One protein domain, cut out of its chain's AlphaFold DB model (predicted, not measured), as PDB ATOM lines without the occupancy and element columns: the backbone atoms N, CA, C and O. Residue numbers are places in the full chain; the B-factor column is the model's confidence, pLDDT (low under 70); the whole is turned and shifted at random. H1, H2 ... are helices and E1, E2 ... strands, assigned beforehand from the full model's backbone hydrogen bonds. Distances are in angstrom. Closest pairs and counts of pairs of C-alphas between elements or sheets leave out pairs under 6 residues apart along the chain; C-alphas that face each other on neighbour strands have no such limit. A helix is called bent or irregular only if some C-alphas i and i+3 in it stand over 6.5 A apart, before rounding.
ATOM      1  N   MET A   1      43.719 -13.081 -19.552       71.81
ATOM      2  CA  MET A   1      43.874 -11.678 -19.987       71.81
ATOM      3  C   MET A   1      44.297 -11.700 -21.446       71.81
ATOM      4  O   MET A   1      45.068 -12.582 -21.802       71.81
ATOM      5  N   CYS A   2      43.702 -10.861 -22.291       86.81
ATOM      6  CA  CYS A   2      43.989 -10.795 -23.726       86.81
ATOM      7  C   CYS A   2      44.793  -9.525 -24.015       86.81
ATOM      8  O   CYS A   2      44.713  -8.576 -23.240       86.81
ATOM      9  N   ILE A   3      45.537  -9.515 -25.118       90.56
ATOM     10  CA  ILE A   3      46.215  -8.321 -25.621       90.56
ATOM     11  C   ILE A   3      45.169  -7.278 -26.023       90.56
ATOM     12  O   ILE A   3      44.167  -7.614 -26.663       90.56
ATOM     13  N   HIS A   4      45.435  -6.022 -25.674       91.06
ATOM     14  CA  HIS A   4      44.681  -4.860 -26.137       91.06
ATOM     15  C   HIS A   4      45.460  -4.124 -27.224       91.06
ATOM     16  O   HIS A   4      46.682  -4.046 -27.160       91.06
ATOM     17  N   VAL A   5      44.754  -3.581 -28.216       92.94
ATOM     18  CA  VAL A   5      45.367  -2.816 -29.306       92.94
ATOM     19  C   VAL A   5      44.963  -1.356 -29.191       92.94
ATOM     20  O   VAL A   5      43.773  -1.045 -29.133       92.94
ATOM     21  N   PHE A   6      45.944  -0.463 -29.216       93.12
ATOM     22  CA  PHE A   6      45.746   0.980 -29.155       93.12
ATOM     23  C   PHE A   6      46.363   1.669 -30.366       93.12
ATOM     24  O   PHE A   6      47.285   1.157 -30.992       93.12
ATOM     25  N   VAL A   7      45.844   2.849 -30.700       92.56
ATOM     26  CA  VAL A   7      46.435   3.712 -31.727       92.56
ATOM     27  C   VAL A   7      47.250   4.791 -31.032       92.56
ATOM     28  O   VAL A   7      46.697   5.528 -30.214       92.56
ATOM     29  N   ALA A   8      48.521   4.907 -31.397       91.81
ATOM     30  CA  ALA A   8      49.445   5.893 -30.854       91.81
ATOM     31  C   ALA A   8      50.123   6.697 -31.973       91.81
ATOM     32  O   ALA A   8      50.145   6.292 -33.138       91.81
ATOM     33  N   ASP A   9      50.641   7.858 -31.599       90.12
ATOM     34  CA  ASP A   9      51.418   8.747 -32.460       90.12
ATOM     35  C   ASP A   9      52.918   8.584 -32.142       90.12
ATOM     36  O   ASP A   9      53.270   8.066 -31.084       90.12
ATOM     37  N   ASP A  10      53.792   8.991 -33.070       89.38
ATOM     38  CA  ASP A  10      55.259   9.000 -32.907       89.38
ATOM     39  C   ASP A  10      55.904   7.650 -32.517       89.38
ATOM     40  O   ASP A  10      56.928   7.603 -31.833       89.38
ATOM     41  N   LEU A  11      55.324   6.533 -32.974       93.06
ATOM     42  CA  LEU A  11      55.915   5.206 -32.782       93.06
ATOM     43  C   LEU A  11      57.139   4.982 -33.689       93.06
ATOM     44  O   LEU A  11      57.156   5.463 -34.825       93.06
ATOM     45  N   PRO A  12      58.135   4.200 -33.228       92.44
ATOM     46  CA  PRO A  12      59.302   3.840 -34.033       92.44
ATOM     47  C   PRO A  12      58.969   2.916 -35.214       92.44
ATOM     48  O   PRO A  12      59.676   2.953 -36.215       92.44
ATOM     49  N   ASP A  13      57.888   2.133 -35.110       93.31
ATOM     50  CA  ASP A  13      57.440   1.157 -36.105       93.31
ATOM     51  C   ASP A  13      55.905   1.146 -36.234       93.31
ATOM     52  O   ASP A  13      55.181   1.738 -35.430       93.31
ATOM     53  N   ILE A  14      55.395   0.447 -37.255       92.81
ATOM     54  CA  ILE A  14      53.952   0.331 -37.545       92.81
ATOM     55  C   ILE A  14      53.199  -0.324 -36.379       92.81
ATOM     56  O   ILE A  14      52.081   0.083 -36.058       92.81
ATOM     57  N   VAL A  15      53.805  -1.342 -35.767       94.88
ATOM     58  CA  VAL A  15      53.267  -2.113 -34.644       94.88
ATOM     59  C   VAL A  15      54.371  -2.258 -33.604       94.88
ATOM     60  O   VAL A  15      55.467  -2.698 -33.931       94.88
ATOM     61  N   VAL A  16      54.074  -1.913 -32.354       95.38
ATOM     62  CA  VAL A  16      55.007  -2.001 -31.226       95.38
ATOM     63  C   VAL A  16      54.359  -2.805 -30.106       95.38
ATOM     64  O   VAL A  16      53.216  -2.549 -29.728       95.38
ATOM     65  N   TRP A  17      55.087  -3.787 -29.580       95.25
ATOM     66  CA  TRP A  17      54.686  -4.546 -28.398       95.25
ATOM     67  C   TRP A  17      55.099  -3.811 -27.124       95.25
ATOM     68  O   TRP A  17      56.274  -3.486 -26.958       95.25
ATOM     69  N   ASP A  18      54.143  -3.594 -26.223       94.06
ATOM     70  CA  ASP A  18      54.376  -3.108 -24.868       94.06
ATOM     71  C   ASP A  18      54.205  -4.278 -23.875       94.06
ATOM     72  O   ASP A  18      53.074  -4.696 -23.588       94.06
ATOM     73  N   PRO A  19      55.310  -4.853 -23.362       91.44
ATOM     74  CA  PRO A  19      55.249  -5.957 -22.413       91.44
ATOM     75  C   PRO A  19      54.779  -5.533 -21.018       91.44
ATOM     76  O   PRO A  19      54.261  -6.382 -20.291       91.44
ATOM     77  N   ASP A  20      54.958  -4.265 -20.642       92.38
ATOM     78  CA  ASP A  20      54.608  -3.758 -19.315       92.38
ATOM     79  C   ASP A  20      53.085  -3.612 -19.190       92.38
ATOM     80  O   ASP A  20      52.496  -3.990 -18.174       92.38
ATOM     81  N   GLU A  21      52.428  -3.142 -20.253       90.69
ATOM     82  CA  GLU A  21      50.967  -3.016 -20.318       90.69
ATOM     83  C   GLU A  21      50.260  -4.231 -20.942       90.69
ATOM     84  O   GLU A  21      49.028  -4.316 -20.926       90.69
ATOM     85  N   VAL A  22      51.017  -5.195 -21.478       90.88
ATOM     86  CA  VAL A  22      50.491  -6.350 -22.229       90.88
ATOM     87  C   VAL A  22      49.597  -5.871 -23.385       90.88
ATOM     88  O   VAL A  22      48.479  -6.355 -23.608       90.88
ATOM     89  N   SER A  23      50.083  -4.866 -24.110       93.50
ATOM     90  CA  SER A  23      49.335  -4.167 -25.149       93.50
ATOM     91  C   SER A  23      50.148  -4.023 -26.432       93.50
ATOM     92  O   SER A  23      51.366  -4.172 -26.465       93.50
ATOM     93  N   VAL A  24      49.449  -3.784 -27.534       95.25
ATOM     94  CA  VAL A  24      50.057  -3.479 -28.822       95.25
ATOM     95  C   VAL A  24      49.686  -2.059 -29.208       95.25
ATOM     96  O   VAL A  24      48.506  -1.715 -29.297       95.25
ATOM     97  N   LEU A  25      50.697  -1.254 -29.503       95.19
ATOM     98  CA  LEU A  25      50.540   0.088 -30.036       95.19
ATOM     99  C   LEU A  25      50.671   0.038 -31.557       95.19
ATOM    100  O   LEU A  25      51.608  -0.547 -32.096       95.19
ATOM    101  N   VAL A  26      49.727   0.656 -32.258       94.44
ATOM    102  CA  VAL A  26      49.726   0.759 -33.718       94.44
ATOM    103  C   VAL A  26      49.871   2.215 -34.123       94.44
ATOM    104  O   VAL A  26      49.141   3.080 -33.630       94.44
ATOM    105  N   ALA A  27      50.784   2.483 -35.053       92.50
ATOM    106  CA  ALA A  27      51.071   3.835 -35.502       92.50
ATOM    107  C   ALA A  27      49.870   4.423 -36.254       92.50
ATOM    108  O   ALA A  27      49.343   3.826 -37.206       92.50
ATOM    109  N   ARG A  28      49.436   5.618 -35.846       89.81
ATOM    110  CA  ARG A  28      48.313   6.324 -36.465       89.81
ATOM    111  C   ARG A  28      48.578   6.595 -37.946       89.81
ATOM    112  O   ARG A  28      49.649   7.042 -38.337       89.81
ATOM    113  N   GLY A  29      47.556   6.378 -38.775       87.00
ATOM    114  CA  GLY A  29      47.622   6.658 -40.213       87.00
ATOM    115  C   GLY A  29      48.292   5.562 -41.045       87.00
ATOM    116  O   GLY A  29      48.299   5.671 -42.271       87.00
ATOM    117  N   SER A  30      48.786   4.498 -40.408       88.31
ATOM    118  CA  SER A  30      49.279   3.299 -41.089       88.31
ATOM    119  C   SER A  30      48.210   2.664 -41.978       88.31
ATOM    120  O   SER A  30      47.017   2.679 -41.661       88.31
ATOM    121  N   GLN A  31      48.632   2.070 -43.096       88.06
ATOM    122  CA  GLN A  31      47.710   1.339 -43.960       88.06
ATOM    123  C   GLN A  31      47.249   0.052 -43.269       88.06
ATOM    124  O   GLN A  31      48.061  -0.712 -42.752       88.06
ATOM    125  N   MET A  32      45.943  -0.226 -43.311       87.62
ATOM    126  CA  MET A  32      45.347  -1.390 -42.639       87.62
ATOM    127  C   MET A  32      46.012  -2.718 -43.033       87.62
ATOM    128  O   MET A  32      46.177  -3.597 -42.192       87.62
ATOM    129  N   LEU A  33      46.404  -2.874 -44.302       88.12
ATOM    130  CA  LEU A  33      47.058  -4.095 -44.770       88.12
ATOM    131  C   LEU A  33      48.437  -4.292 -44.124       88.12
ATOM    132  O   LEU A  33      48.763  -5.412 -43.734       88.12
ATOM    133  N   ASP A  34      49.212  -3.213 -43.980       91.19
ATOM    134  CA  ASP A  34      50.508  -3.251 -43.305       91.19
ATOM    135  C   ASP A  34      50.329  -3.563 -41.820       91.19
ATOM    136  O   ASP A  34      50.967  -4.479 -41.314       91.19
ATOM    137  N   VAL A  35      49.377  -2.901 -41.153       91.75
ATOM    138  CA  VAL A  35      49.048  -3.171 -39.743       91.75
ATOM    139  C   VAL A  35      48.694  -4.640 -39.530       91.75
ATOM    140  O   VAL A  35      49.242  -5.278 -38.640       91.75
ATOM    141  N   VAL A  36      47.798  -5.205 -40.346       91.81
ATOM    142  CA  VAL A  36      47.382  -6.611 -40.209       91.81
ATOM    143  C   VAL A  36      48.548  -7.569 -40.448       91.81
ATOM    144  O   VAL A  36      48.627  -8.596 -39.773       91.81
ATOM    145  N   ARG A  37      49.446  -7.259 -41.391       92.31
ATOM    146  CA  ARG A  37      50.626  -8.083 -41.677       92.31
ATOM    147  C   ARG A  37      51.610  -8.071 -40.509       92.31
ATOM    148  O   ARG A  37      51.952  -9.146 -40.024       92.31
ATOM    149  N   GLU A  38      52.025  -6.891 -40.055       94.88
ATOM    150  CA  GLU A  38      52.993  -6.755 -38.958       94.88
ATOM    151  C   GLU A  38      52.428  -7.320 -37.652       94.88
ATOM    152  O   GLU A  38      53.091  -8.071 -36.943       94.88
ATOM    153  N   LEU A  39      51.149  -7.056 -37.373       93.81
ATOM    154  CA  LEU A  39      50.490  -7.584 -36.187       93.81
ATOM    155  C   LEU A  39      50.360  -9.107 -36.226       93.81
ATOM    156  O   LEU A  39      50.505  -9.756 -35.195       93.81
ATOM    157  N   ARG A  40      50.114  -9.702 -37.401       93.62
ATOM    158  CA  ARG A  40      50.126 -11.163 -37.548       93.62
ATOM    159  C   ARG A  40      51.505 -11.727 -37.235       93.62
ATOM    160  O   ARG A  40      51.566 -12.692 -36.486       93.62
ATOM    161  N   ALA A  41      52.562 -11.135 -37.790       94.50
ATOM    162  CA  ALA A  41      53.932 -11.572 -37.548       94.50
ATOM    163  C   ALA A  41      54.279 -11.504 -36.054       94.50
ATOM    164  O   ALA A  41      54.664 -12.521 -35.486       94.50
ATOM    165  N   LEU A  42      54.020 -10.363 -35.403       95.19
ATOM    166  CA  LEU A  42      54.231 -10.195 -33.965       95.19
ATOM    167  C   LEU A  42      53.470 -11.251 -33.151       95.19
ATOM    168  O   LEU A  42      54.028 -11.907 -32.273       95.19
ATOM    169  N   LEU A  43      52.177 -11.434 -33.439       94.12
ATOM    170  CA  LEU A  43      51.335 -12.354 -32.680       94.12
ATOM    171  C   LEU A  43      51.805 -13.802 -32.824       94.12
ATOM    172  O   LEU A  43      51.903 -14.490 -31.815       94.12
ATOM    173  N   THR A  44      52.082 -14.284 -34.037       94.50
ATOM    174  CA  THR A  44      52.388 -15.706 -34.259       94.50
ATOM    175  C   THR A  44      53.850 -16.057 -34.008       94.50
ATOM    176  O   THR A  44      54.123 -17.147 -33.509       94.50
ATOM    177  N   ILE A  45      54.784 -15.160 -34.336       93.56
ATOM    178  CA  ILE A  45      56.225 -15.424 -34.248       93.56
ATOM    179  C   ILE A  45      56.748 -15.055 -32.862       93.56
ATOM    180  O   ILE A  45      57.350 -15.897 -32.200       93.56
ATOM    181  N   ASP A  46      56.488 -13.828 -32.409       92.94
ATOM    182  CA  ASP A  46      57.103 -13.313 -31.183       92.94
ATOM    183  C   ASP A  46      56.297 -13.681 -29.933       92.94
ATOM    184  O   ASP A  46      56.868 -14.002 -28.890       92.94
ATOM    185  N   LEU A  47      54.964 -13.676 -30.033       91.62
ATOM    186  CA  LEU A  47      54.062 -13.928 -28.899       91.62
ATOM    187  C   LEU A  47      53.460 -15.343 -28.884       91.62
ATOM    188  O   LEU A  47      52.749 -15.698 -27.942       91.62
ATOM    189  N   GLY A  48      53.744 -16.163 -29.901       92.62
ATOM    190  CA  GLY A  48      53.338 -17.571 -29.958       92.62
ATOM    191  C   GLY A  48      51.825 -17.799 -30.054       92.62
ATOM    192  O   GLY A  48      51.318 -18.827 -29.598       92.62
ATOM    193  N   ALA A  49      51.081 -16.845 -30.611       93.50
ATOM    194  CA  ALA A  49      49.657 -16.987 -30.857       93.50
ATOM    195  C   ALA A  49      49.367 -18.007 -31.970       93.50
ATOM    196  O   ALA A  49      50.138 -18.135 -32.924       93.50
ATOM    197  N   PRO A  50      48.231 -18.724 -31.891       93.00
ATOM    198  CA  PRO A  50      47.825 -19.634 -32.951       93.00
ATOM    199  C   PRO A  50      47.542 -18.879 -34.254       93.00
ATOM    200  O   PRO A  50      47.022 -17.759 -34.245       93.00
ATOM    201  N   GLU A  51      47.806 -19.523 -35.392       88.94
ATOM    202  CA  GLU A  51      47.397 -18.967 -36.680       88.94
ATOM    203  C   GLU A  51      45.867 -18.929 -36.801       88.94
ATOM    204  O   GLU A  51      45.176 -19.942 -36.674       88.94
ATOM    205  N   GLY A  52      45.325 -17.738 -37.061       84.31
ATOM    206  CA  GLY A  52      43.911 -17.549 -37.375       84.31
ATOM    207  C   GLY A  52      43.600 -17.809 -38.849       84.31
ATOM    208  O   GLY A  52      44.451 -17.626 -39.721       84.31
ATOM    209  N   SER A  53      42.351 -18.170 -39.149       84.56
ATOM    210  CA  SER A  53      41.883 -18.363 -40.524       84.56
ATOM    211  C   SER A  53      41.670 -17.031 -41.261       84.56
ATOM    212  O   SER A  53      41.080 -16.082 -40.739       84.56
ATOM    213  N   GLY A  54      42.139 -16.958 -42.510       81.88
ATOM    214  CA  GLY A  54      42.007 -15.763 -43.347       81.88
ATOM    215  C   GLY A  54      42.657 -14.531 -42.709       81.88
ATOM    216  O   GLY A  54      43.833 -14.552 -42.367       81.88
ATOM    217  N   THR A  55      41.887 -13.452 -42.537       78.25
ATOM    218  CA  THR A  55      42.353 -12.198 -41.919       78.25
ATOM    219  C   THR A  55      42.163 -12.152 -40.402       78.25
ATOM    220  O   THR A  55      42.486 -11.138 -39.785       78.25
ATOM    221  N   ALA A  56      41.654 -13.217 -39.774       89.31
ATOM    222  CA  ALA A  56      41.472 -13.243 -38.328       89.31
ATOM    223  C   ALA A  56      42.829 -13.184 -37.611       89.31
ATOM    224  O   ALA A  56      43.725 -13.977 -37.904       89.31
ATOM    225  N   LEU A  57      42.955 -12.242 -36.677       92.75
ATOM    226  CA  LEU A  57      44.078 -12.127 -35.754       92.75
ATOM    227  C   LEU A  57      43.647 -12.703 -34.409       92.75
ATOM    228  O   LEU A  57      42.545 -12.409 -33.937       92.75
ATOM    229  N   LEU A  58      44.495 -13.542 -33.823       94.12
ATOM    230  CA  LEU A  58      44.232 -14.204 -32.552       94.12
ATOM    231  C   LEU A  58      45.281 -13.775 -31.530       94.12
ATOM    232  O   LEU A  58      46.454 -13.622 -31.852       94.12
ATOM    233  N   CYS A  59      44.847 -13.597 -30.291       92.44
ATOM    234  CA  CYS A  59      45.734 -13.468 -29.148       92.44
ATOM    235  C   CYS A  59      46.340 -14.835 -28.786       92.44
ATOM    236  O   CYS A  59      45.778 -15.876 -29.129       92.44
ATOM    237  N   PHE A  60      47.422 -14.846 -28.002       88.50
ATOM    238  CA  PHE A  60      48.030 -16.069 -27.460       88.50
ATOM    239  C   PHE A  60      47.044 -16.954 -26.681       88.50
ATOM    240  O   PHE A  60      47.195 -18.169 -26.632       88.50
ATOM    241  N   CYS A  61      45.986 -16.370 -26.106       90.50
ATOM    242  CA  CYS A  61      44.930 -17.120 -25.426       90.50
ATOM    243  C   CYS A  61      43.886 -17.746 -26.376       90.50
ATOM    244  O   CYS A  61      42.928 -18.356 -25.907       90.50
ATOM    245  N   GLY A  62      44.028 -17.568 -27.694       90.56
ATOM    246  CA  GLY A  62      43.110 -18.059 -28.725       90.56
ATOM    247  C   GLY A  62      41.890 -17.168 -28.983       90.56
ATOM    248  O   GLY A  62      41.126 -17.430 -29.911       90.56
ATOM    249  N   ALA A  63      41.696 -16.104 -28.199       92.38
ATOM    250  CA  ALA A  63      40.621 -15.142 -28.431       92.38
ATOM    251  C   ALA A  63      40.878 -14.306 -29.694       92.38
ATOM    252  O   ALA A  63      42.025 -13.982 -30.014       92.38
ATOM    253  N   ARG A  64      39.805 -13.919 -30.391       91.50
ATOM    254  CA  ARG A  64      39.897 -13.014 -31.540       91.50
ATOM    255  C   ARG A  64      40.305 -11.622 -31.071       91.50
ATOM    256  O   ARG A  64      39.698 -11.073 -30.157       91.50
ATOM    257  N   LEU A  65      41.313 -11.065 -31.730       90.88
ATOM    258  CA  LEU A  65      41.784  -9.715 -31.485       90.88
ATOM    259  C   LEU A  65      40.911  -8.719 -32.260       90.88
ATOM    260  O   LEU A  65      40.671  -8.895 -33.459       90.88
ATOM    261  N   GLU A  66      40.444  -7.674 -31.583       87.69
ATOM    262  CA  GLU A  66      39.694  -6.586 -32.209       87.69
ATOM    263  C   GLU A  66      40.621  -5.412 -32.522       87.69
ATOM    264  O   GLU A  66      41.432  -4.998 -31.695       87.69
ATOM    265  N   LEU A  67      40.500  -4.883 -33.740       85.69
ATOM    266  CA  LEU A  67      41.271  -3.729 -34.185       85.69
ATOM    267  C   LEU A  67      40.488  -2.434 -33.936       85.69
ATOM    268  O   LEU A  67      39.298  -2.380 -34.260       85.69
ATOM    269  N   PRO A  68      41.137  -1.370 -33.431       83.81
ATOM    270  CA  PRO A  68      40.499  -0.073 -33.268       83.81
ATOM    271  C   PRO A  68      39.921   0.448 -34.588       83.81
ATOM    272  O   PRO A  68      40.617   0.523 -35.602       83.81
TER     273      PRO A  68
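What this domain is: This is residues 1 to 68 of the 81 residues of an uncharacterized protein of Streptomyces sp. SID7958 (UniProt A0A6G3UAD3). A small sheet of three strands makes one layer, and a single helix, H1, packs over one of its faces, mainly over E2 and E3. After the helix, residues 47 to 68 form a long looped stretch with no named element. The printed part has 68 residues, with E1, E2, E3 and H1 in that order along the chain; the sheet order is E1, E3, E2, mixed, and the class is mixed helices and strands, though under half of the residues are in named elements. It is compact, with a radius of gyration of the C-alphas of 11.0 A, and rounded, with spans of 30 by 27 by 19 A.

Where its parts are: Find C-alpha 4 at (44.681, -4.860, -26.137); from there E1, residues 4 to 8, runs 12.7 A. E3 is residues 23 to 27, 13.2 A long, and E2 is residues 15 to 18. H1, residues 32 to 46, runs 20.3 A to C-alpha 46 at (57.103, -13.313, -31.183); it is neither bent nor irregular, but only just: C-alphas 43 and 46 are 6.0 A apart.

How they stand to each other: Look first at the inner strand E3. E1 is its parallel neighbour at 31 degrees, with N 24 and O 4 within hydrogen-bond range at 2.8 A. E2 and E3 are a hairpin, antiparallel at 149 degrees, with N 16 and O 25 at 2.8 A. H1 is on the sheet, two layers with the helix on one face, at a height over the sheet of 9.6 A. It lies over E3 and E2 and runs along the strands, only just, at 28 degrees to E2 on the local plane. The closest C-alphas of E2 and H1 are those of Val 15 and Leu 39, 6.3 A apart. In H1 every O i to N i+4 pair is within hydrogen-bond range.

The domain as a whole: The C-alphas of Asp 10 and Ser 53 are the two farthest apart, 31.4 A. The printed part has no cut, and no link between named elements is long. Mean pLDDT of the printed part is 90.9, and no printed residue is under 70.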